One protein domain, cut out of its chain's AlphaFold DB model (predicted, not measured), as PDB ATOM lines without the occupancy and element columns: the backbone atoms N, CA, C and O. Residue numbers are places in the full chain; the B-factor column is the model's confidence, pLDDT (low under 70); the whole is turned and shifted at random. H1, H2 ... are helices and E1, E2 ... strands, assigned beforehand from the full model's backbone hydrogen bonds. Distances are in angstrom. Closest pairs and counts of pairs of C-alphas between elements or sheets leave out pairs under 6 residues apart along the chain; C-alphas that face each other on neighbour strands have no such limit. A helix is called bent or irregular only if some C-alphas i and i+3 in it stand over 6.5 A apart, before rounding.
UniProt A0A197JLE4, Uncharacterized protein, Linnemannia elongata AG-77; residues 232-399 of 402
ATOM      1  N   ARG A 232     135.615  73.594 128.423       61.22
ATOM      2  CA  ARG A 232     135.388  72.306 127.736       61.22
ATOM      3  C   ARG A 232     133.949  71.821 127.960       61.22
ATOM      4  O   ARG A 232     133.316  72.315 128.891       61.22
ATOM      5  N   PRO A 233     133.427  70.838 127.205       55.16
ATOM      6  CA  PRO A 233     132.175  70.171 127.560       55.16
ATOM      7  C   PRO A 233     132.208  69.585 128.982       55.16
ATOM      8  O   PRO A 233     133.236  69.069 129.440       55.16
ATOM      9  N   ALA A 234     131.078  69.667 129.683       55.59
ATOM     10  CA  ALA A 234     130.889  69.032 130.984       55.59
ATOM     11  C   ALA A 234     130.701  67.510 130.855       55.59
ATOM     12  O   ALA A 234     130.274  67.002 129.825       55.59
ATOM     13  N   THR A 235     131.005  66.771 131.918       59.03
ATOM     14  CA  THR A 235     130.709  65.334 132.060       59.03
ATOM     15  C   THR A 235     129.328  65.097 132.690       59.03
ATOM     16  O   THR A 235     128.728  66.012 133.248       59.03
ATOM     17  N   VAL A 236     128.810  63.860 132.662       57.44
ATOM     18  CA  VAL A 236     127.486  63.515 133.239       57.44
ATOM     19  C   VAL A 236     127.378  63.851 134.737       57.44
ATOM     20  O   VAL A 236     126.302  64.209 135.213       57.44
ATOM     21  N   SER A 237     128.469  63.739 135.500       62.12
ATOM     22  CA  SER A 237     128.527  64.155 136.909       62.12
ATOM     23  C   SER A 237     128.478  65.676 137.054       62.12
ATOM     24  O   SER A 237     127.711  66.181 137.866       62.12
ATOM     25  N   GLU A 238     129.222  66.410 136.230       69.69
ATOM     26  CA  GLU A 238     129.244  67.879 136.228       69.69
ATOM     27  C   GLU A 238     127.887  68.474 135.795       69.69
ATOM     28  O   GLU A 238     127.370  69.384 136.440       69.69
ATOM     29  N   VAL A 239     127.232  67.896 134.782       65.88
ATOM     30  CA  VAL A 239     125.869  68.267 134.345       65.88
ATOM     31  C   VAL A 239     124.849  68.171 135.491       65.88
ATOM     32  O   VAL A 239     123.960  69.019 135.610       65.88
ATOM     33  N   LYS A 240     124.991  67.181 136.386       71.75
ATOM     34  CA  LYS A 240     124.109  67.019 137.557       71.75
ATOM     35  C   LYS A 240     124.264  68.132 138.595       71.75
ATOM     36  O   LYS A 240     123.293  68.376 139.306       71.75
ATOM     37  N   LEU A 241     125.410  68.816 138.670       78.12
ATOM     38  CA  LEU A 241     125.619  69.928 139.610       78.12
ATOM     39  C   LEU A 241     124.898  71.206 139.162       78.12
ATOM     40  O   LEU A 241     124.386  71.951 139.990       78.12
ATOM     41  N   LEU A 242     124.777  71.440 137.851       78.25
ATOM     42  CA  LEU A 242     124.021  72.584 137.331       78.25
ATOM     43  C   LEU A 242     122.496  72.385 137.461       78.25
ATOM     44  O   LEU A 242     121.764  73.353 137.685       78.25
ATOM     45  N   LYS A 243     122.008  71.134 137.361       74.56
ATOM     46  CA  LYS A 243     120.573  70.780 137.350       74.56
ATOM     47  C   LYS A 243     119.721  71.489 138.423       74.56
ATOM     48  O   LYS A 243     118.704  72.063 138.028       74.56
ATOM     49  N   PRO A 244     120.058  71.478 139.731       79.62
ATOM     50  CA  PRO A 244     119.195  72.045 140.776       79.62
ATOM     51  C   PRO A 244     118.935  73.547 140.618       79.62
ATOM     52  O   PRO A 244     117.906  74.045 141.064       79.62
ATOM     53  N   HIS A 245     119.845  74.265 139.958       79.75
ATOM     54  CA  HIS A 245     119.791  75.718 139.826       79.75
ATOM     55  C   HIS A 245     119.074  76.176 138.542       79.75
ATOM     56  O   HIS A 245     118.633  77.326 138.458       79.75
ATOM     57  N   LEU A 246     118.906  75.294 137.544       75.94
ATOM     58  CA  LEU A 246     118.318  75.637 136.239       75.94
ATOM     59  C   LEU A 246     116.920  76.292 136.300       75.94
ATOM     60  O   LEU A 246     116.712  77.236 135.538       75.94
ATOM     61  N   PRO A 247     115.970  75.912 137.181       76.31
ATOM     62  CA  PRO A 247     114.672  76.597 137.274       76.31
ATOM     63  C   PRO A 247     114.790  78.068 137.720       76.31
ATOM     64  O   PRO A 247     114.125  78.959 137.175       76.31
ATOM     65  N   THR A 248     115.696  78.347 138.661       75.94
ATOM     66  CA  THR A 248     116.026  79.709 139.110       75.94
ATOM     67  C   THR A 248     116.724  80.495 137.998       75.94
ATOM     68  O   THR A 248     116.329  81.625 137.696       75.94
ATOM     69  N   HIS A 249     117.700  79.890 137.314       78.12
ATOM     70  CA  HIS A 249     118.381  80.510 136.171       78.12
ATOM     71  C   HIS A 249     117.434  80.778 134.986       78.12
ATOM     72  O   HIS A 249     117.513  81.840 134.377       78.12
ATOM     73  N   SER A 250     116.485  79.883 134.699       73.94
ATOM     74  CA  SER A 250     115.413  80.053 133.698       73.94
ATOM     75  C   SER A 250     114.519  81.260 134.022       73.94
ATOM     76  O   SER A 250     114.192  82.063 133.145       73.94
ATOM     77  N   THR A 251     114.187  81.452 135.303       74.06
ATOM     78  CA  THR A 251     113.396  82.600 135.782       74.06
ATOM     79  C   THR A 251     114.161  83.925 135.674       74.06
ATOM     80  O   THR A 251     113.563  84.950 135.339       74.06
ATOM     81  N   LEU A 252     115.476  83.899 135.909       74.25
ATOM     82  CA  LEU A 252     116.401  85.007 135.645       74.25
ATOM     83  C   LEU A 252     116.475  85.341 134.149       74.25
ATOM     84  O   LEU A 252     116.249  86.484 133.760       74.25
ATOM     85  N   HIS A 253     116.732  84.337 133.309       74.12
ATOM     86  CA  HIS A 253     116.915  84.481 131.864       74.12
ATOM     87  C   HIS A 253     115.698  85.143 131.201       74.12
ATOM     88  O   HIS A 253     115.846  86.067 130.411       74.12
ATOM     89  N   LYS A 254     114.480  84.758 131.607       74.75
ATOM     90  CA  LYS A 254     113.209  85.334 131.121       74.75
ATOM     91  C   LYS A 254     112.935  86.779 131.574       74.75
ATOM     92  O   LYS A 254     111.889  87.326 131.231       74.75
ATOM     93  N   ARG A 255     113.797  87.383 132.400       78.12
ATOM     94  CA  ARG A 255     113.587  88.715 133.002       78.12
ATOM     95  C   ARG A 255     114.811  89.637 132.959       78.12
ATOM     96  O   ARG A 255     114.691  90.792 133.371       78.12
ATOM     97  N   THR A 256     115.949  89.155 132.465       80.62
ATOM     98  CA  THR A 256     117.127  89.967 132.144       80.62
ATOM     99  C   THR A 256     117.209  90.117 130.633       80.62
ATOM    100  O   THR A 256     117.755  89.254 129.952       80.62
ATOM    101  N   ASP A 257     116.660  91.218 130.122       83.75
ATOM    102  CA  ASP A 257     116.847  91.616 128.728       83.75
ATOM    103  C   ASP A 257     118.310  92.047 128.527       83.75
ATOM    104  O   ASP A 257     118.812  92.921 129.246       83.75
ATOM    105  N   ILE A 258     119.015  91.384 127.611       81.06
ATOM    106  CA  ILE A 258     120.385  91.725 127.224       81.06
ATOM    107  C   ILE A 258     120.316  92.389 125.860       81.06
ATOM    108  O   ILE A 258     119.765  91.838 124.913       81.06
ATOM    109  N   HIS A 259     120.963  93.543 125.744       80.06
ATOM    110  CA  HIS A 259     121.074  94.272 124.489       80.06
ATOM    111  C   HIS A 259     122.520  94.169 123.990       80.06
ATOM    112  O   HIS A 259     123.372  94.935 124.470       80.06
ATOM    113  N   PRO A 260     122.828  93.254 123.047       65.50
ATOM    114  CA  PRO A 260     124.155  93.154 122.457       65.50
ATOM    115  C   PRO A 260     124.657  94.519 121.963       65.50
ATOM    116  O   PRO A 260     123.873  95.340 121.474       65.50
ATOM    117  N   PRO A 261     125.952  94.822 122.120       65.25
ATOM    118  CA  PRO A 261     126.511  96.082 121.657       65.25
ATOM    119  C   PRO A 261     126.651  96.079 120.128       65.25
ATOM    120  O   PRO A 261     127.605  95.533 119.583       65.25
ATOM    121  N   TYR A 262     125.714  96.735 119.442       64.69
ATOM    122  CA  TYR A 262     125.754  96.930 117.985       64.69
ATOM    123  C   TYR A 262     126.923  97.812 117.511       64.69
ATOM    124  O   TYR A 262     127.237  97.826 116.324       64.69
ATOM    125  N   ASP A 263     127.568  98.550 118.420       69.25
ATOM    126  CA  ASP A 263     128.732  99.378 118.131       69.25
ATOM    127  C   ASP A 263     129.995  98.909 118.878       69.25
ATOM    128  O   ASP A 263     129.974  98.398 120.005       69.25
ATOM    129  N   LEU A 264     131.136  99.140 118.231       60.28
ATOM    130  CA  LEU A 264     132.439  98.679 118.692       60.28
ATOM    131  C   LEU A 264     132.933  99.404 119.961       60.28
ATOM    132  O   LEU A 264     133.762  98.846 120.682       60.28
ATOM    133  N   ALA A 265     132.445 100.612 120.269       67.25
ATOM    134  CA  ALA A 265     132.839 101.349 121.470       67.25
ATOM    135  C   ALA A 265     132.121 100.805 122.714       67.25
ATOM    136  O   ALA A 265     132.785 100.512 123.711       67.25
ATOM    137  N   THR A 266     130.809 100.562 122.644       71.81
ATOM    138  CA  THR A 266     130.036  99.894 123.705       71.81
ATOM    139  C   THR A 266     130.560  98.484 123.964       71.81
ATOM    140  O   THR A 266     130.723  98.098 125.122       71.81
ATOM    141  N   PHE A 267     130.915  97.728 122.917       69.12
ATOM    142  CA  PHE A 267     131.522  96.399 123.064       69.12
ATOM    143  C   PHE A 267     132.875  96.451 123.790       69.12
ATOM    144  O   PHE A 267     133.091  95.719 124.758       69.12
ATOM    145  N   ARG A 268     133.776  97.360 123.387       65.62
ATOM    146  CA  ARG A 268     135.072  97.573 124.063       65.62
ATOM    147  C   ARG A 268     134.898  98.038 125.512       65.62
ATOM    148  O   ARG A 268     135.627  97.570 126.382       65.62
ATOM    149  N   CYS A 269     133.915  98.900 125.771       76.19
ATOM    150  CA  CYS A 269     133.563  99.372 127.107       76.19
ATOM    151  C   CYS A 269     133.104  98.213 128.007       76.19
ATOM    152  O   CYS A 269     133.659  98.022 129.087       76.19
ATOM    153  N   ALA A 270     132.181  97.371 127.525       79.31
ATOM    154  CA  ALA A 270     131.727  96.172 128.231       79.31
ATOM    155  C   ALA A 270     132.877  95.179 128.489       79.31
ATOM    156  O   ALA A 270     133.003  94.657 129.596       79.31
ATOM    157  N   GLN A 271     133.770  94.956 127.516       74.44
ATOM    158  CA  GLN A 271     134.947  94.100 127.709       74.44
ATOM    159  C   GLN A 271     135.916  94.631 128.772       74.44
ATOM    160  O   GLN A 271     136.390  93.848 129.596       74.44
ATOM    161  N   ALA A 272     136.227  95.930 128.765       72.56
ATOM    162  CA  ALA A 272     137.079  96.547 129.783       72.56
ATOM    163  C   ALA A 272     136.415  96.493 131.171       72.56
ATOM    164  O   ALA A 272     137.068  96.206 132.169       72.56
ATOM    165  N   LEU A 273     135.093  96.660 131.225       82.88
ATOM    166  CA  LEU A 273     134.309  96.611 132.455       82.88
ATOM    167  C   LEU A 273     134.277  95.201 133.075       82.88
ATOM    168  O   LEU A 273     134.371  95.063 134.289       82.88
ATOM    169  N   ILE A 274     134.256  94.139 132.263       83.25
ATOM    170  CA  ILE A 274     134.456  92.755 132.740       83.25
ATOM    171  C   ILE A 274     135.884  92.558 133.295       83.25
ATOM    172  O   ILE A 274     136.106  91.790 134.235       83.25
ATOM    173  N   ARG A 275     136.883  93.258 132.744       73.31
ATOM    174  CA  ARG A 275     138.272  93.209 133.234       73.31
ATOM    175  C   ARG A 275     138.491  94.010 134.524       73.31
ATOM    176  O   ARG A 275     139.470  93.719 135.199       73.31
ATOM    177  N   LEU A 276     137.572  94.887 134.932       72.50
ATOM    178  CA  LEU A 276     137.688  95.765 136.109       72.50
ATOM    179  C   LEU A 276     137.933  95.043 137.452       72.50
ATOM    180  O   LEU A 276     138.469  95.625 138.389       72.50
ATOM    181  N   TRP A 277     137.524  93.777 137.590       69.00
ATOM    182  CA  TRP A 277     137.639  93.057 138.863       69.00
ATOM    183  C   TRP A 277     139.078  92.648 139.222       69.00
ATOM    184  O   TRP A 277     139.550  91.567 138.877       69.00
ATOM    185  N   ASN A 278     139.761  93.499 139.981       65.94
ATOM    186  CA  ASN A 278     141.082  93.230 140.562       65.94
ATOM    187  C   ASN A 278     141.087  92.159 141.681       65.94
ATOM    188  O   ASN A 278     142.141  91.616 141.999       65.94
ATOM    189  N   HIS A 279     139.933  91.822 142.267       67.56
ATOM    190  CA  HIS A 279     139.816  90.727 143.237       67.56
ATOM    191  C   HIS A 279     140.077  89.348 142.606       67.56
ATOM    192  O   HIS A 279     139.802  89.122 141.430       67.56
ATOM    193  N   THR A 280     140.499  88.378 143.422       64.19
ATOM    194  CA  THR A 280     140.605  86.964 143.021       64.19
ATOM    195  C   THR A 280     139.250  86.249 142.985       64.19
ATOM    196  O   THR A 280     139.026  85.409 142.115       64.19
ATOM    197  N   ARG A 281     138.320  86.592 143.892       77.50
ATOM    198  CA  ARG A 281     136.993  85.955 143.996       77.50
ATOM    199  C   ARG A 281     135.827  86.944 143.984       77.50
ATOM    200  O   ARG A 281     135.900  88.063 144.496       77.50
ATOM    201  N   VAL A 282     134.719  86.492 143.407       76.88
ATOM    202  CA  VAL A 282     133.398  87.104 143.502       76.88
ATOM    203  C   VAL A 282     132.710  86.511 144.724       76.88
ATOM    204  O   VAL A 282     132.146  85.424 144.648       76.88
ATOM    205  N   SER A 283     132.731  87.241 145.838       80.62
ATOM    206  CA  SER A 283     131.683  87.095 146.852       80.62
ATOM    207  C   SER A 283     130.398  87.733 146.314       80.62
ATOM    208  O   SER A 283     130.460  88.789 145.664       80.62
ATOM    209  N   ASN A 284     129.261  87.062 146.513       74.62
ATOM    210  CA  ASN A 284     127.996  87.384 145.848       74.62
ATOM    211  C   ASN A 284     126.769  87.467 146.785       74.62
ATOM    212  O   ASN A 284     125.651  87.628 146.289       74.62
ATOM    213  N   SER A 285     126.971  87.386 148.105       73.19
ATOM    214  CA  SER A 285     125.933  87.543 149.134       73.19
ATOM    215  C   SER A 285     125.650  89.005 149.486       73.19
ATOM    216  O   SER A 285     124.489  89.410 149.538       73.19
ATOM    217  N   THR A 286     126.691  89.823 149.667       76.50
ATOM    218  CA  THR A 286     126.534  91.272 149.882       76.50
ATOM    219  C   THR A 286     126.391  92.003 148.554       76.50
ATOM    220  O   THR A 286     127.230  91.875 147.656       76.50
ATOM    221  N   PRO A 287     125.326  92.790 148.396       82.50
ATOM    222  CA  PRO A 287     124.999  93.778 146.542       82.50
ATOM    223  C   PRO A 287     126.107  94.830 146.361       82.50
ATOM    224  O   PRO A 287     126.612  95.427 147.314       82.50
ATOM    225  N   ARG A 288     126.550  95.046 145.116       86.31
ATOM    226  CA  ARG A 288     127.601  96.033 144.817       86.31
ATOM    227  C   ARG A 288     127.527  96.549 143.390       86.31
ATOM    228  O   ARG A 288     127.342  95.782 142.449       86.31
ATOM    229  N   THR A 289     127.746  97.852 143.248       88.25
ATOM    230  CA  THR A 289     127.895  98.530 141.960       88.25
ATOM    231  C   THR A 289     129.340  98.989 141.830       88.25
ATOM    232  O   THR A 289     129.753  99.915 142.525       88.25
ATOM    233  N   VAL A 290     130.118  98.347 140.957       86.38
ATOM    234  CA  VAL A 290     131.500  98.748 140.664       86.38
ATOM    235  C   VAL A 290     131.472  99.598 139.398       86.38
ATOM    236  O   VAL A 290     131.331  99.072 138.293       86.38
ATOM    237  N   ARG A 291     131.521 100.922 139.560       86.94
ATOM    238  CA  ARG A 291     131.519 101.862 138.431       86.94
ATOM    239  C   ARG A 291     132.896 101.904 137.781       86.94
ATOM    240  O   ARG A 291     133.899 101.983 138.484       86.94
ATOM    241  N   GLY A 292     132.935 101.906 136.452       81.31
ATOM    242  CA  GLY A 292     134.185 102.010 135.705       81.31
ATOM    243  C   GLY A 292     134.873 103.366 135.881       81.31
ATOM    244  O   GLY A 292     136.092 103.427 135.894       81.31
ATOM    245  N   ASP A 293     134.125 104.453 136.086       82.06
ATOM    246  CA  ASP A 293     134.695 105.797 136.263       82.06
ATOM    247  C   ASP A 293     135.393 106.041 137.617       82.06
ATOM    248  O   ASP A 293     136.057 107.063 137.779       82.06
ATOM    249  N   ILE A 294     135.293 105.096 138.559       82.12
ATOM    250  CA  ILE A 294     136.074 105.086 139.809       82.12
ATOM    251  C   ILE A 294     137.475 104.482 139.584       82.12
ATOM    252  O   ILE A 294     138.395 104.748 140.356       82.12
ATOM    253  N   ASP A 295     137.662 103.688 138.526       78.12
ATOM    254  CA  ASP A 295     138.903 102.968 138.248       78.12
ATOM    255  C   ASP A 295     139.834 103.768 137.303       78.12
ATOM    256  O   ASP A 295     139.457 104.085 136.165       78.12
ATOM    257  N   PRO A 296     141.078 104.089 137.721       76.19
ATOM    258  CA  PRO A 296     142.012 104.846 136.887       76.19
ATOM    259  C   PRO A 296     142.396 104.139 135.578       76.19
ATOM    260  O   PRO A 296     142.565 104.803 134.548       76.19
ATOM    261  N   GLN A 297     142.514 102.808 135.594       73.94
ATOM    262  CA  GLN A 297     142.906 102.016 134.431       73.94
ATOM    263  C   GLN A 297     141.769 101.932 133.412       73.94
ATOM    264  O   GLN A 297     142.018 102.035 132.211       73.94
ATOM    265  N   PHE A 298     140.513 101.866 133.852       76.06
ATOM    266  CA  PHE A 298     139.356 101.963 132.957       76.06
ATOM    267  C   PHE A 298     139.290 103.320 132.239       76.06
ATOM    268  O   PHE A 298     138.989 103.376 131.046       76.06
ATOM    269  N   GLY A 299     139.651 104.417 132.916       71.56
ATOM    270  CA  GLY A 299     139.787 105.740 132.292       71.56
ATOM    271  C   GLY A 299     140.919 105.824 131.252       71.56
ATOM    272  O   GLY A 299     140.793 106.531 130.247       71.56
ATOM    273  N   ILE A 300     142.015 105.086 131.454       72.31
ATOM    274  CA  ILE A 300     143.096 104.921 130.468       72.31
ATOM    275  C   ILE A 300     142.607 104.080 129.281       72.31
ATOM    276  O   ILE A 300     142.751 104.503 128.129       72.31
ATOM    277  N   ASP A 301     141.960 102.946 129.546       66.56
ATOM    278  CA  ASP A 301     141.403 102.054 128.531       66.56
ATOM    279  C   ASP A 301     140.342 102.725 127.669       66.56
ATOM    280  O   ASP A 301     140.324 102.497 126.458       66.56
ATOM    281  N   ALA A 302     139.512 103.590 128.246       67.31
ATOM    282  CA  ALA A 302     138.489 104.328 127.522       67.31
ATOM    283  C   ALA A 302     139.082 105.265 126.465       67.31
ATOM    284  O   ALA A 302     138.601 105.292 125.329       67.31
ATOM    285  N   ARG A 303     140.173 105.965 126.802       68.75
ATOM    286  CA  ARG A 303     140.933 106.791 125.853       68.75
ATOM    287  C   ARG A 303     141.642 105.925 124.811       68.75
ATOM    288  O   ARG A 303     141.502 106.180 123.620       68.75
ATOM    289  N   ARG A 304     142.341 104.869 125.248       63.62
ATOM    290  CA  ARG A 304     143.094 103.928 124.391       63.62
ATOM    291  C   ARG A 304     142.215 103.211 123.361       63.62
ATOM    292  O   ARG A 304     142.657 102.963 122.244       63.62
ATOM    293  N   ASN A 305     140.985 102.861 123.730       55.09
ATOM    294  CA  ASN A 305     140.088 102.032 122.922       55.09
ATOM    295  C   ASN A 305     138.910 102.806 122.297       55.09
ATOM    296  O   ASN A 305     138.126 102.198 121.565       55.09
ATOM    297  N   GLY A 306     138.790 104.115 122.541       68.69
ATOM    298  CA  GLY A 306     137.787 104.980 121.909       68.69
ATOM    299  C   GLY A 306     136.377 104.896 122.507       68.69
ATOM    300  O   GLY A 306     135.409 105.044 121.771       68.69
ATOM    301  N   PHE A 307     136.246 104.656 123.817       75.81
ATOM    302  CA  PHE A 307     134.951 104.604 124.520       75.81
ATOM    303  C   PHE A 307     134.781 105.654 125.636       75.81
ATOM    304  O   PHE A 307     133.860 105.550 126.442       75.81
ATOM    305  N   THR A 308     135.619 106.700 125.671       79.19
ATOM    306  CA  THR A 308     135.570 107.796 126.666       79.19
ATOM    307  C   THR A 308     134.168 108.354 126.979       79.19
ATOM    308  O   THR A 308     133.901 108.556 128.160       79.19
ATOM    309  N   PRO A 309     133.239 108.563 126.017       85.75
ATOM    310  CA  PRO A 309     131.894 109.069 126.328       85.75
ATOM    311  C   PRO A 309     131.025 108.130 127.182       85.75
ATOM    312  O   PRO A 309     130.023 108.572 127.736       85.75
ATOM    313  N   LEU A 310     131.375 106.844 127.280       86.81
ATOM    314  CA  LEU A 310     130.575 105.823 127.962       86.81
ATOM    315  C   LEU A 310     130.983 105.600 129.428       86.81
ATOM    316  O   LEU A 310     130.273 104.904 130.149       86.81
ATOM    317  N   THR A 311     132.105 106.163 129.893       84.00
ATOM    318  CA  THR A 311     132.722 105.776 131.178       84.00
ATOM    319  C   THR A 311     131.843 106.051 132.393       84.00
ATOM    320  O   THR A 311     131.627 105.150 133.200       84.00
ATOM    321  N   GLY A 312     131.271 107.255 132.491       84.31
ATOM    322  CA  GLY A 312     130.354 107.645 133.571       84.31
ATOM    323  C   GLY A 312     129.007 106.910 133.560       84.31
ATOM    324  O   GLY A 312     128.211 107.079 134.481       84.31
ATOM    325  N   ALA A 313     128.746 106.091 132.535       89.19
ATOM    326  CA  ALA A 313     127.546 105.271 132.383       89.19
ATOM    327  C   ALA A 313     127.855 103.758 132.335       89.19
ATOM    328  O   ALA A 313     126.995 102.971 131.940       89.19
ATOM    329  N   ALA A 314     129.068 103.343 132.718       90.62
ATOM    330  CA  ALA A 314     129.524 101.956 132.679       90.62
ATOM    331  C   ALA A 314     129.767 101.410 134.098       90.62
ATOM    332  O   ALA A 314     130.546 101.978 134.865       90.62
ATOM    333  N   PHE A 315     129.107 100.307 134.470       92.62
ATOM    334  CA  PHE A 315     129.244  99.706 135.803       92.62
ATOM    335  C   PHE A 315     128.910  98.207 135.851       92.62
ATOM    336  O   PHE A 315     127.963  97.741 135.219       92.62
ATOM    337  N   LEU A 316     129.662  97.442 136.645       89.00
ATOM    338  CA  LEU A 316     129.261  96.093 137.050       89.00
ATOM    339  C   LEU A 316     128.206  96.220 138.152       89.00
ATOM    340  O   LEU A 316     128.451  96.912 139.142       89.00
ATOM    341  N   ARG A 317     127.061  95.545 138.023       90.44
ATOM    342  CA  ARG A 317     126.006  95.518 139.050       90.44
ATOM    343  C   ARG A 317     125.773  94.098 139.540       90.44
ATOM    344  O   ARG A 317     125.314  93.247 138.786       90.44
ATOM    345  N   LEU A 318     126.014  93.873 140.825       87.69
ATOM    346  CA  LEU A 318     125.670  92.640 141.520       87.69
ATOM    347  C   LEU A 318     124.397  92.864 142.322       87.69
ATOM    348  O   LEU A 318     124.362  93.726 143.203       87.69
ATOM    349  N   HIS A 319     123.364  92.092 141.999       84.31
ATOM    350  CA  HIS A 319     122.057  92.159 142.640       84.31
ATOM    351  C   HIS A 319     121.468  90.752 142.806       84.31
ATOM    352  O   HIS A 319     121.718  89.863 141.995       84.31
ATOM    353  N   TYR A 320     120.708  90.526 143.875       72.25
ATOM    354  CA  TYR A 320     120.430  89.178 144.381       72.25
ATOM    355  C   TYR A 320     118.979  88.966 144.780       72.25
ATOM    356  O   TYR A 320     118.235  89.907 145.051       72.25
ATOM    357  N   ASN A 321     118.600  87.690 144.822       55.53
ATOM    358  CA  ASN A 321     117.361  87.171 145.393       55.53
ATOM    359  C   ASN A 321     116.053  87.790 144.866       55.53
ATOM    360  O   ASN A 321     114.998  87.658 145.478       55.53
ATOM    361  N   LYS A 322     116.083  88.388 143.670       51.75
ATOM    362  CA  LYS A 322     114.870  88.774 142.935       51.75
ATOM    363  C   LYS A 322     114.067  87.541 142.463       51.75
ATOM    364  O   LYS A 322     112.895  87.681 142.129       51.75
ATOM    365  N   TYR A 323     114.699  86.353 142.456       55.16
ATOM    366  CA  TYR A 323     114.189  85.105 141.860       55.16
ATOM    367  C   TYR A 323     114.519  83.821 142.652       55.16
ATOM    368  O   TYR A 323     114.638  82.760 142.054       55.16
ATOM    369  N   GLY A 324     114.675  83.897 143.980       58.50
ATOM    370  CA  GLY A 324     114.846  82.710 144.835       58.50
ATOM    371  C   GLY A 324     116.245  82.084 144.789       58.50
ATOM    372  O   GLY A 324     116.483  81.115 144.072       58.50
ATOM    373  N   GLY A 325     117.165  82.617 145.598       66.62
ATOM    374  CA  GLY A 325     118.440  81.947 145.907       66.62
ATOM    375  C   GLY A 325     119.547  82.047 144.850       66.62
ATOM    376  O   GLY A 325     120.481  81.250 144.882       66.62
ATOM    377  N   ALA A 326     119.482  83.024 143.941       75.75
ATOM    378  CA  ALA A 326     120.559  83.325 142.993       75.75
ATOM    379  C   ALA A 326     120.940  84.815 142.974       75.75
ATOM    380  O   ALA A 326     120.112  85.696 143.251       75.75
ATOM    381  N   THR A 327     122.190  85.078 142.591       85.00
ATOM    382  CA  THR A 327     122.767  86.411 142.378       85.00
ATOM    383  C   THR A 327     123.072  86.613 140.897       85.00
ATOM    384  O   THR A 327     123.685  85.759 140.258       85.00
ATOM    385  N   ALA A 328     122.672  87.755 140.344       88.88
ATOM    386  CA  ALA A 328     122.996  88.174 138.987       88.88
ATOM    387  C   ALA A 328     124.142  89.195 138.990       88.88
ATOM    388  O   ALA A 328     124.190  90.102 139.828       88.88
ATOM    389  N   VAL A 329     125.052  89.041 138.032       91.50
ATOM    390  CA  VAL A 329     126.160  89.946 137.730       91.50
ATOM    391  C   VAL A 329     125.895  90.562 136.363       91.50
ATOM    392  O   VAL A 329     126.096  89.906 135.345       91.50
ATOM    393  N   ASP A 330     125.468  91.820 136.332       92.62
ATOM    394  CA  ASP A 330     125.224  92.553 135.091       92.62
ATOM    395  C   ASP A 330     126.445  93.389 134.697       92.62
ATOM    396  O   ASP A 330     127.050  94.065 135.534       92.62
ATOM    397  N   VAL A 331     126.743  93.432 133.401       91.69
ATOM    398  CA  VAL A 331     127.650  94.408 132.781       91.69
ATOM    399  C   VAL A 331     126.784  95.502 132.168       91.69
ATOM    400  O   VAL A 331     126.205  95.304 131.099       91.69
ATOM    401  N   MET A 332     126.646  96.641 132.845       94.38
ATOM    402  CA  MET A 332     125.829  97.766 132.379       94.38
ATOM    403  C   MET A 332     126.681  98.752 131.578       94.38
ATOM    404  O   MET A 332     127.738  99.174 132.049       94.38
ATOM    405  N   VAL A 333     126.205  99.152 130.394       90.31
ATOM    406  CA  VAL A 333     126.777 100.268 129.616       90.31
ATOM    407  C   VAL A 333     125.636 101.104 129.039       90.31
ATOM    408  O   VAL A 333     124.916 100.661 128.134       90.31
ATOM    409  N   GLY A 334     125.468 102.309 129.585       90.06
ATOM    410  CA  GLY A 334     124.265 103.121 129.419       90.06
ATOM    411  C   GLY A 334     123.126 102.615 130.311       90.06
ATOM    412  O   GLY A 334     123.346 102.093 131.402       90.06
ATOM    413  N   SER A 335     121.892 102.720 129.823       89.06
ATOM    414  CA  SER A 335     120.690 102.176 130.476       89.06
ATOM    415  C   SER A 335     120.547 100.649 130.376       89.06
ATOM    416  O   SER A 335     119.597 100.096 130.924       89.06
ATOM    417  N   TYR A 336     121.456  99.966 129.676       92.75
ATOM    418  CA  TYR A 336     121.258  98.604 129.176       92.75
ATOM    419  C   TYR A 336     122.243  97.587 129.765       92.75
ATOM    420  O   TYR A 336     123.445  97.859 129.866       92.75
ATOM    421  N   VAL A 337     121.739  96.382 130.061       91.88
ATOM    422  CA  VAL A 337     122.563  95.193 130.331       91.88
ATOM    423  C   VAL A 337     123.190  94.732 129.013       91.88
ATOM    424  O   VAL A 337     122.492  94.567 128.013       91.88
ATOM    425  N   ARG A 338     124.510  94.533 129.000       88.06
ATOM    426  CA  ARG A 338     125.290  94.062 127.838       88.06
ATOM    427  C   ARG A 338     125.751  92.613 127.968       88.06
ATOM    428  O   ARG A 338     126.007  91.967 126.962       88.06
ATOM    429  N   ALA A 339     125.846  92.122 129.198       88.56
ATOM    430  CA  ALA A 339     126.098  90.731 129.548       88.56
ATOM    431  C   ALA A 339     125.551  90.463 130.956       88.56
ATOM    432  O   ALA A 339     125.535  91.377 131.785       88.56
ATOM    433  N   CYS A 340     125.147  89.226 131.234       91.19
ATOM    434  CA  CYS A 340     124.721  88.785 132.559       91.19
ATOM    435  C   CYS A 340     125.266  87.382 132.863       91.19
ATOM    436  O   CYS A 340     125.035  86.441 132.103       91.19
ATOM    437  N   ALA A 341     125.952  87.232 133.993       90.88
ATOM    438  CA  ALA A 341     126.290  85.931 134.564       90.88
ATOM    439  C   ALA A 341     125.431  85.710 135.810       90.88
ATOM    440  O   ALA A 341     125.248  86.629 136.610       90.88
ATOM    441  N   THR A 342     124.895  84.506 135.986       89.31
ATOM    442  CA  THR A 342     124.013  84.191 137.118       89.31
ATOM    443  C   THR A 342     124.589  83.057 137.952       89.31
ATOM    444  O   THR A 342     125.055  82.062 137.409       89.31
ATOM    445  N   LEU A 343     124.599  83.250 139.269       88.38
ATOM    446  CA  LEU A 343     125.364  82.484 140.257       88.38
ATOM    447  C   LEU A 343     124.414  81.980 141.365       88.38
ATOM    448  O   LEU A 343     123.420  82.667 141.632       88.38
ATOM    449  N   PRO A 344     124.706  80.881 142.087       84.94
ATOM    450  CA  PRO A 344     123.980  80.538 143.309       84.94
ATOM    451  C   PRO A 344     124.254  81.588 144.393       84.94
ATOM    452  O   PRO A 344     125.287  82.255 144.373       84.94
ATOM    453  N   TYR A 345     123.330  81.769 145.331       82.19
ATOM    454  CA  TYR A 345     123.511  82.711 146.436       82.19
ATOM    455  C   TYR A 345     124.564  82.228 147.457       82.19
ATOM    456  O   TYR A 345     124.681  81.034 147.716       82.19
ATOM    457  N   ASP A 346     125.298  83.182 148.038       80.50
ATOM    458  CA  ASP A 346     126.363  83.010 149.046       80.50
ATOM    459  C   ASP A 346     127.521  82.074 148.647       80.50
ATOM    460  O   ASP A 346     128.161  81.427 149.474       80.50
ATOM    461  N   THR A 347     127.841  82.035 147.352       80.00
ATOM    462  CA  THR A 347     129.026  81.336 146.837       80.00
ATOM    463  C   THR A 347     130.177  82.306 146.600       80.00
ATOM    464  O   THR A 347     130.015  83.313 145.907       80.00
ATOM    465  N   ASN A 348     131.371  81.964 147.083       83.44
ATOM    466  CA  ASN A 348     132.611  82.616 146.664       83.44
ATOM    467  C   ASN A 348     133.154  81.894 145.425       83.44
ATOM    468  O   ASN A 348     133.584  80.752 145.536       83.44
ATOM    469  N   LEU A 349     133.126  82.552 144.264       82.38
ATOM    470  CA  LEU A 349     133.519  81.966 142.973       82.38
ATOM    471  C   LEU A 349     134.746  82.665 142.388       82.38
ATOM    472  O   LEU A 349     134.944  83.860 142.615       82.38
ATOM    473  N   SER A 350     135.546  81.972 141.583       77.94
ATOM    474  CA  SER A 350     136.704  82.581 140.918       77.94
ATOM    475  C   SER A 350     136.312  83.691 139.941       77.94
ATOM    476  O   SER A 350     135.482  83.498 139.047       77.94
ATOM    477  N   VAL A 351     136.948  84.864 140.065       77.56
ATOM    478  CA  VAL A 351     136.733  85.994 139.141       77.56
ATOM    479  C   VAL A 351     137.084  85.604 137.707       77.56
ATOM    480  O   VAL A 351     136.429  86.074 136.781       77.56
ATOM    481  N   SER A 352     138.065  84.723 137.502       70.00
ATOM    482  CA  SER A 352     138.416  84.216 136.172       70.00
ATOM    483  C   SER A 352     137.246  83.469 135.527       70.00
ATOM    484  O   SER A 352     136.865  83.806 134.408       70.00
ATOM    485  N   GLY A 353     136.606  82.540 136.244       75.69
ATOM    486  CA  GLY A 353     135.427  81.819 135.752       75.69
ATOM    487  C   GLY A 353     134.234  82.744 135.483       75.69
ATOM    488  O   GLY A 353     133.641  82.697 134.405       75.69
ATOM    489  N   VAL A 354     133.919  83.661 136.406       83.88
ATOM    490  CA  VAL A 354     132.796  84.605 136.223       83.88
ATOM    491  C   VAL A 354     133.055  85.578 135.061       83.88
ATOM    492  O   VAL A 354     132.144  85.869 134.288       83.88
ATOM    493  N   ARG A 355     134.300  86.036 134.855       81.31
ATOM    494  CA  ARG A 355     134.688  86.841 133.679       81.31
ATOM    495  C   ARG A 355     134.450  86.108 132.360       81.31
ATOM    496  O   ARG A 355     134.082  86.758 131.383       81.31
ATOM    497  N   LEU A 356     134.670  84.794 132.316       73.00
ATOM    498  CA  LEU A 356     134.420  83.978 131.127       73.00
ATOM    499  C   LEU A 356     132.920  83.854 130.851       73.00
ATOM    500  O   LEU A 356     132.497  84.148 129.737       73.00
ATOM    501  N   ALA A 357     132.111  83.560 131.873       81.81
ATOM    502  CA  ALA A 357     130.651  83.552 131.758       81.81
ATOM    503  C   ALA A 357     130.093  84.895 131.242       81.81
ATOM    504  O   ALA A 357     129.242  84.919 130.356       81.81
ATOM    505  N   LEU A 358     130.626  86.027 131.719       84.81
ATOM    506  CA  LEU A 358     130.262  87.357 131.214       84.81
ATOM    507  C   LEU A 358     130.710  87.606 129.765       84.81
ATOM    508  O   LEU A 358     130.013  88.296 129.026       84.81
ATOM    509  N   GLN A 359     131.853  87.067 129.334       75.81
ATOM    510  CA  GLN A 359     132.338  87.214 127.955       75.81
ATOM    511  C   GLN A 359     131.542  86.352 126.967       75.81
ATOM    512  O   GLN A 359     131.268  86.806 125.859       75.81
ATOM    513  N   GLU A 360     131.114  85.161 127.381       72.50
ATOM    514  CA  GLU A 360     130.223  84.292 126.603       72.50
ATOM    515  C   GLU A 360     128.786  84.827 126.578       72.50
ATOM    516  O   GLU A 360     128.121  84.758 125.547       72.50
ATOM    517  N   SER A 361     128.326  85.465 127.659       78.31
ATOM    518  CA  SER A 361     127.059  86.204 127.675       78.31
ATOM    519  C   SER A 361     127.085  87.424 126.739       78.31
ATOM    520  O   SER A 361     126.131  87.652 125.997       78.31
ATOM    521  N   LEU A 362     128.206  88.160 126.692       73.19
ATOM    522  CA  LEU A 362     128.413  89.278 125.760       73.19
ATOM    523  C   LEU A 362     128.436  88.827 124.286       73.19
ATOM    524  O   LEU A 362     128.050  89.603 123.415       73.19
ATOM    525  N   ARG A 363     128.893  87.595 124.007       70.06
ATOM    526  CA  ARG A 363     128.914  86.990 122.662       70.06
ATOM    527  C   ARG A 363     127.543  86.452 122.246       70.06
ATOM    528  O   ARG A 363     127.097  86.723 121.138       70.06
ATOM    529  N   SER A 364     126.901  85.667 123.109       64.06
ATOM    530  CA  SER A 364     125.619  84.999 122.827       64.06
ATOM    531  C   SER A 364     124.409  85.933 122.898       64.06
ATOM    532  O   SER A 364     123.352  85.615 122.355       64.06
ATOM    533  N   GLY A 365     124.523  87.059 123.609       69.19
ATOM    534  CA  GLY A 365     123.375  87.892 123.971       69.19
ATOM    535  C   GLY A 365     122.439  87.225 124.988       69.19
ATOM    536  O   GLY A 365     121.326  87.700 125.185       69.19
ATOM    537  N   ARG A 366     122.861  86.127 125.631       76.19
ATOM    538  CA  ARG A 366     122.060  85.338 126.580       76.19
ATOM    539  C   ARG A 366     122.667  85.385 127.991       76.19
ATOM    540  O   ARG A 366     123.893  85.363 128.120       76.19
ATOM    541  N   PRO A 367     121.869  85.437 129.073       83.56
ATOM    542  CA  PRO A 367     122.379  85.248 130.430       83.56
ATOM    543  C   PRO A 367     122.999  83.855 130.618       83.56
ATOM    544  O   PRO A 367     122.328  82.846 130.398       83.56
ATOM    545  N   VAL A 368     124.259  83.800 131.058       84.75
ATOM    546  CA  VAL A 368     124.999  82.547 131.294       84.75
ATOM    547  C   VAL A 368     124.867  82.141 132.767       84.75
ATOM    548  O   VAL A 368     125.339  82.871 133.645       84.75
ATOM    549  N   PRO A 369     124.225  81.006 133.096       87.56
ATOM    550  CA  PRO A 369     124.279  80.442 134.435       87.56
ATOM    551  C   PRO A 369     125.612  79.739 134.679       87.56
ATOM    552  O   PRO A 369     126.128  79.067 133.784       87.56
ATOM    553  N   VAL A 370     126.145  79.868 135.894       89.56
ATOM    554  CA  VAL A 370     127.283  79.087 136.392       89.56
ATOM    555  C   VAL A 370     127.066  78.640 137.836       89.56
ATOM    556  O   VAL A 370     126.438  79.347 138.619       89.56
ATOM    557  N   VAL A 371     127.647  77.500 138.195       88.81
ATOM    558  CA  VAL A 371     127.731  76.919 139.545       88.81
ATOM    559  C   VAL A 371     129.192  76.526 139.829       88.81
ATOM    560  O   VAL A 371     129.933  76.283 138.873       88.81
ATOM    561  N   PRO A 372     129.656  76.468 141.091       88.06
ATOM    562  CA  PRO A 372     130.954  75.865 141.407       88.06
ATOM    563  C   PRO A 372     130.948  74.354 141.113       88.06
ATOM    564  O   PRO A 372     129.885  73.738 141.042       88.06
ATOM    565  N   ARG A 373     132.131  73.750 140.961       81.81
ATOM    566  CA  ARG A 373     132.300  72.288 140.948       81.81
ATOM    567  C   ARG A 373     132.719  71.795 142.338       81.81
ATOM    568  O   ARG A 373     133.747  72.233 142.845       81.81
ATOM    569  N   ASP A 374     131.928  70.896 142.926       74.75
ATOM    570  CA  ASP A 374     132.004  70.476 144.341       74.75
ATOM    571  C   ASP A 374     133.361  69.914 144.805       74.75
ATOM    572  O   ASP A 374     133.676  69.969 145.991       74.75
ATOM    573  N   ASP A 375     134.155  69.346 143.894       65.38
ATOM    574  CA  ASP A 375     135.453  68.721 144.182       65.38
ATOM    575  C   ASP A 375     136.637  69.702 144.138       65.38
ATOM    576  O   ASP A 375     137.739  69.353 144.564       65.38
ATOM    577  N   HIS A 376     136.434  70.917 143.624       59.22
ATOM    578  CA  HIS A 376     137.458  71.950 143.617       59.22
ATOM    579  C   HIS A 376     137.345  72.814 144.863       59.22
ATOM    580  O   HIS A 376     136.336  73.487 145.095       59.22
ATOM    581  N   GLU A 377     138.450  72.897 145.609       53.84
ATOM    582  CA  GLU A 377     138.627  73.967 146.581       53.84
ATOM    583  C   GLU A 377     138.294  75.326 145.942       53.84
ATOM    584  O   GLU A 377     138.518  75.562 144.749       53.84
ATOM    585  N   ALA A 378     137.759  76.233 146.760       54.31
ATOM    586  CA  ALA A 378     137.565  77.643 146.425       54.31
ATOM    587  C   ALA A 378     136.595  78.011 145.282       54.31
ATOM    588  O   ALA A 378     136.366  79.209 145.091       54.31
ATOM    589  N   GLY A 379     136.013  77.056 144.547       59.03
ATOM    590  CA  GLY A 379     135.190  77.369 143.373       59.03
ATOM    591  C   GLY A 379     136.008  77.949 142.210       59.03
ATOM    592  O   GLY A 379     135.536  78.846 141.502       59.03
ATOM    593  N   ASP A 380     137.244  77.465 142.036       67.31
ATOM    594  CA  ASP A 380     138.130  77.833 140.918       67.31
ATOM    595  C   ASP A 380     137.788  77.138 139.588       67.31
ATOM    596  O   ASP A 380     138.232  77.577 138.525       67.31
ATOM    597  N   VAL A 381     136.913  76.128 139.635       72.06
ATOM    598  CA  VAL A 381     136.256  75.520 138.472       72.06
ATOM    599  C   VAL A 381     134.759  75.786 138.545       72.06
ATOM    600  O   VAL A 381     134.131  75.512 139.569       72.06
ATOM    601  N   LEU A 382     134.191  76.305 137.453       82.06
ATOM    602  CA  LEU A 382     132.756  76.575 137.334       82.06
ATOM    603  C   LEU A 382     132.134  75.725 136.225       82.06
ATOM    604  O   LEU A 382     132.705  75.613 135.146       82.06
ATOM    605  N   ILE A 383     130.935  75.198 136.443       81.06
ATOM    606  CA  ILE A 383     130.108  74.559 135.409       81.06
ATOM    607  C   ILE A 383     129.022  75.547 134.998       81.06
ATOM    608  O   ILE A 383     128.434  76.182 135.865       81.06
ATOM    609  N   GLY A 384     128.711  75.682 133.711       80.31
ATOM    610  CA  GLY A 384     127.663  76.594 133.253       80.31
ATOM    611  C   GLY A 384     127.084  76.261 131.888       80.31
ATOM    612  O   GLY A 384     127.459  75.264 131.281       80.31
ATOM    613  N   MET A 385     126.157  77.095 131.414       77.62
ATOM    614  CA  MET A 385     125.419  76.869 130.164       77.62
ATOM    615  C   MET A 385     125.630  78.020 129.176       77.62
ATOM    616  O   MET A 385     125.355  79.176 129.492       77.62
ATOM    617  N   ILE A 386     126.094  77.701 127.971       67.25
ATOM    618  CA  ILE A 386     126.280  78.634 126.853       67.25
ATOM    619  C   ILE A 386     125.539  78.044 125.658       67.25
ATOM    620  O   ILE A 386     125.768  76.879 125.362       67.25
ATOM    621  N   ASP A 387     124.695  78.817 124.968       62.50
ATOM    622  CA  ASP A 387     124.050  78.402 123.708       62.50
ATOM    623  C   ASP A 387     123.515  76.952 123.764       62.50
ATOM    624  O   ASP A 387     123.876  76.071 122.986       62.50
ATOM    625  N   ASP A 388     122.703  76.715 124.800       57.34
ATOM    626  CA  ASP A 388     122.024  75.456 125.133       57.34
ATOM    627  C   ASP A 388     122.950  74.246 125.423       57.34
ATOM    628  O   ASP A 388     122.496  73.109 125.538       57.34
ATOM    629  N   SER A 389     124.242  74.511 125.648       55.53
ATOM    630  CA  SER A 389     125.323  73.543 125.882       55.53
ATOM    631  C   SER A 389     125.942  73.688 127.279       55.53
ATOM    632  O   SER A 389     126.218  74.806 127.716       55.53
ATOM    633  N   VAL A 390     126.215  72.579 127.984       63.25
ATOM    634  CA  VAL A 390     126.837  72.612 129.328       63.25
ATOM    635  C   VAL A 390     128.357  72.470 129.249       63.25
ATOM    636  O   VAL A 390     128.883  71.498 128.699       63.25
ATOM    637  N   VAL A 391     129.065  73.425 129.845       65.50
ATOM    638  CA  VAL A 391     130.523  73.564 129.777       65.50
ATOM    639  C   VAL A 391     131.152  73.736 131.161       65.50
ATOM    640  O   VAL A 391     130.473  74.060 132.133       65.50
ATOM    641  N   VAL A 392     132.467  73.548 131.240       65.75
ATOM    642  CA  VAL A 392     133.297  73.727 132.438       65.75
ATOM    643  C   VAL A 392     134.356  74.787 132.162       65.75
ATOM    644  O   VAL A 392     135.170  74.606 131.260       65.75
ATOM    645  N   PHE A 393     134.346  75.871 132.934       67.50
ATOM    646  CA  PHE A 393     135.303  76.974 132.893       67.50
ATOM    647  C   PHE A 393     136.427  76.760 133.918       67.50
ATOM    648  O   PHE A 393     136.156  76.602 135.110       67.50
ATOM    649  N   GLY A 394     137.679  76.870 133.468       61.94
ATOM    650  CA  GLY A 394     138.866  76.816 134.329       61.94
ATOM    651  C   GLY A 394     139.242  75.423 134.857       61.94
ATOM    652  O   GLY A 394     138.650  74.407 134.498       61.94
ATOM    653  N   GLY A 395     140.260  75.404 135.725       53.88
ATOM    654  CA  GLY A 395     140.865  74.188 136.280       53.88
ATOM    655  C   GLY A 395     141.872  73.515 135.351       53.88
ATOM    656  O   GLY A 395     141.876  73.734 134.141       53.88
ATOM    657  N   THR A 396     142.710  72.642 135.914       43.19
ATOM    658  CA  THR A 396     143.692  71.849 135.149       43.19
ATOM    659  C   THR A 396     143.033  71.019 134.050       43.19
ATOM    660  O   THR A 396     143.626  70.857 132.997       43.19
ATOM    661  N   ALA A 397     141.777  70.597 134.224       35.06
ATOM    662  CA  ALA A 397     140.996  69.856 133.228       35.06
ATOM    663  C   ALA A 397     140.564  70.660 131.977       35.06
ATOM    664  O   ALA A 397     139.850  70.115 131.136       35.06
ATOM    665  N   VAL A 398     140.942  71.939 131.853       36.31
ATOM    666  CA  VAL A 398     140.889  72.713 130.591       36.31
ATOM    667  C   VAL A 398     142.236  72.671 129.846       36.31
ATOM    668  O   VAL A 398     142.276  72.890 128.638       36.31
ATOM    669  N   PHE A 399     143.315  72.320 130.551       31.84
ATOM    670  CA  PHE A 399     144.695  72.275 130.056       31.84
ATOM    671  C   PHE A 399     145.238  70.840 129.933       31.84
ATOM    672  O   PHE A 399     146.145  70.598 129.146       31.84
TER     673      PHE A 399
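Overview. This is residues 232 to 399 of the 402 residues of an uncharacterized protein of Linnemannia elongata AG-77 (UniProt A0A197JLE4). A strongly twisted sheet of seven strands curls round helix H5, with H2 beside H5 on the same face and H1 over the opposite face. H3 and H4 pack on H2 at one end of the domain. The printed part has 168 residues with five named helices and seven named strands, class mixed, in the order H1 H2 E1 H3 H4 E2 E3 E4 H5 E5 E6 E7. The mixed sheet runs E1 E2 E3 E4 E5 E6 E7, E4 and E5 parallel, the other neighbours antiparallel. It is compact, with a radius of gyration of the C-alphas of 15.3 A and spans of 46 by 33 by 29 A.

Arrangement. The sheet holds E1, residues 288 to 291, E2, 314 to 320, E3, 326 to 333, E4, 336 to 344, E5, 368 to 372, E6, 382 to 386, and E7, 389 to 393. E2 E3 E4 and E5 E6 E7 are meanders, each strand the antiparallel neighbour of the one before. Within hydrogen-bond range are N 290 and O 316 of E1 and E2, 2.9 A, N 317 and O 330 of E2 and E3, 2.9 A, N 329 and O 341 of E3 and E4, 2.8 A, N 370 and O 342 of E4 and E5, 2.9 A, N 371 and O 383 of E5 and E6, 2.8 A, and N 384 and O 391 of E6 and E7, 2.9 A. E4 bends by 65 degrees at residue 339. The sheet curls round H5, residues 351 to 364; the closest C-alphas of H5 and E4, Leu 362 and Ala 339, are 4.7 A apart. E4, H5, E5 form a strand-helix-strand unit, two parallel strands with a helix between, its crossover left-handed. H2, residues 264 to 275, is over E2 and E3 at a height over the sheet of 8.3 A. H2 touches H5 at a shallow tilt of 21 degrees, opposite ways, the closest C-alphas being Ile 274 and Arg 355, 6.0 A. H1, residues 236 to 253, is on the opposite face, completing three layers, helices on both faces of a sheet; its Leu 242 and Val 371 of E5 have C-alphas 6.1 A apart. H3, residues 296 to 305, touches H2, closest C-alphas Phe 298 and Ala 272, 6.7 A. H4, residues 308 to 313, forms a helical hairpin with H3 and only grazes the sheet with residues 310 to 313. Every O i to N i+4 pair is within hydrogen-bond range in H2 and H5, but 8 of 14 in H1, 5 of 6 in H3 and 0 of 2 in H4, where 2 of 3 O i to N i+3 pairs are.

Along the chain. H1 begins at C-alpha 236 (127.486, 63.515, 133.239) and is 23.5 A long; E7 ends at C-alpha 393 (135.303, 76.974, 132.893). H1 and H4 are irregular: C-alphas 244 and 247 are 7.3 A apart, and 309 and 312 are 7.5 A apart. H5 spans 19.8 A, E4 23.1 A and E3 22.5 A.

Size, cuts and confidence. The two C-alphas farthest apart, Val 236 and Pro 309, are 46.3 A apart. The printed part has no cut, and the link from H2 to E1 is long. The mean pLDDT of the printed part is 74.7; residues under 70 include 232 to 239 and 386 to 399.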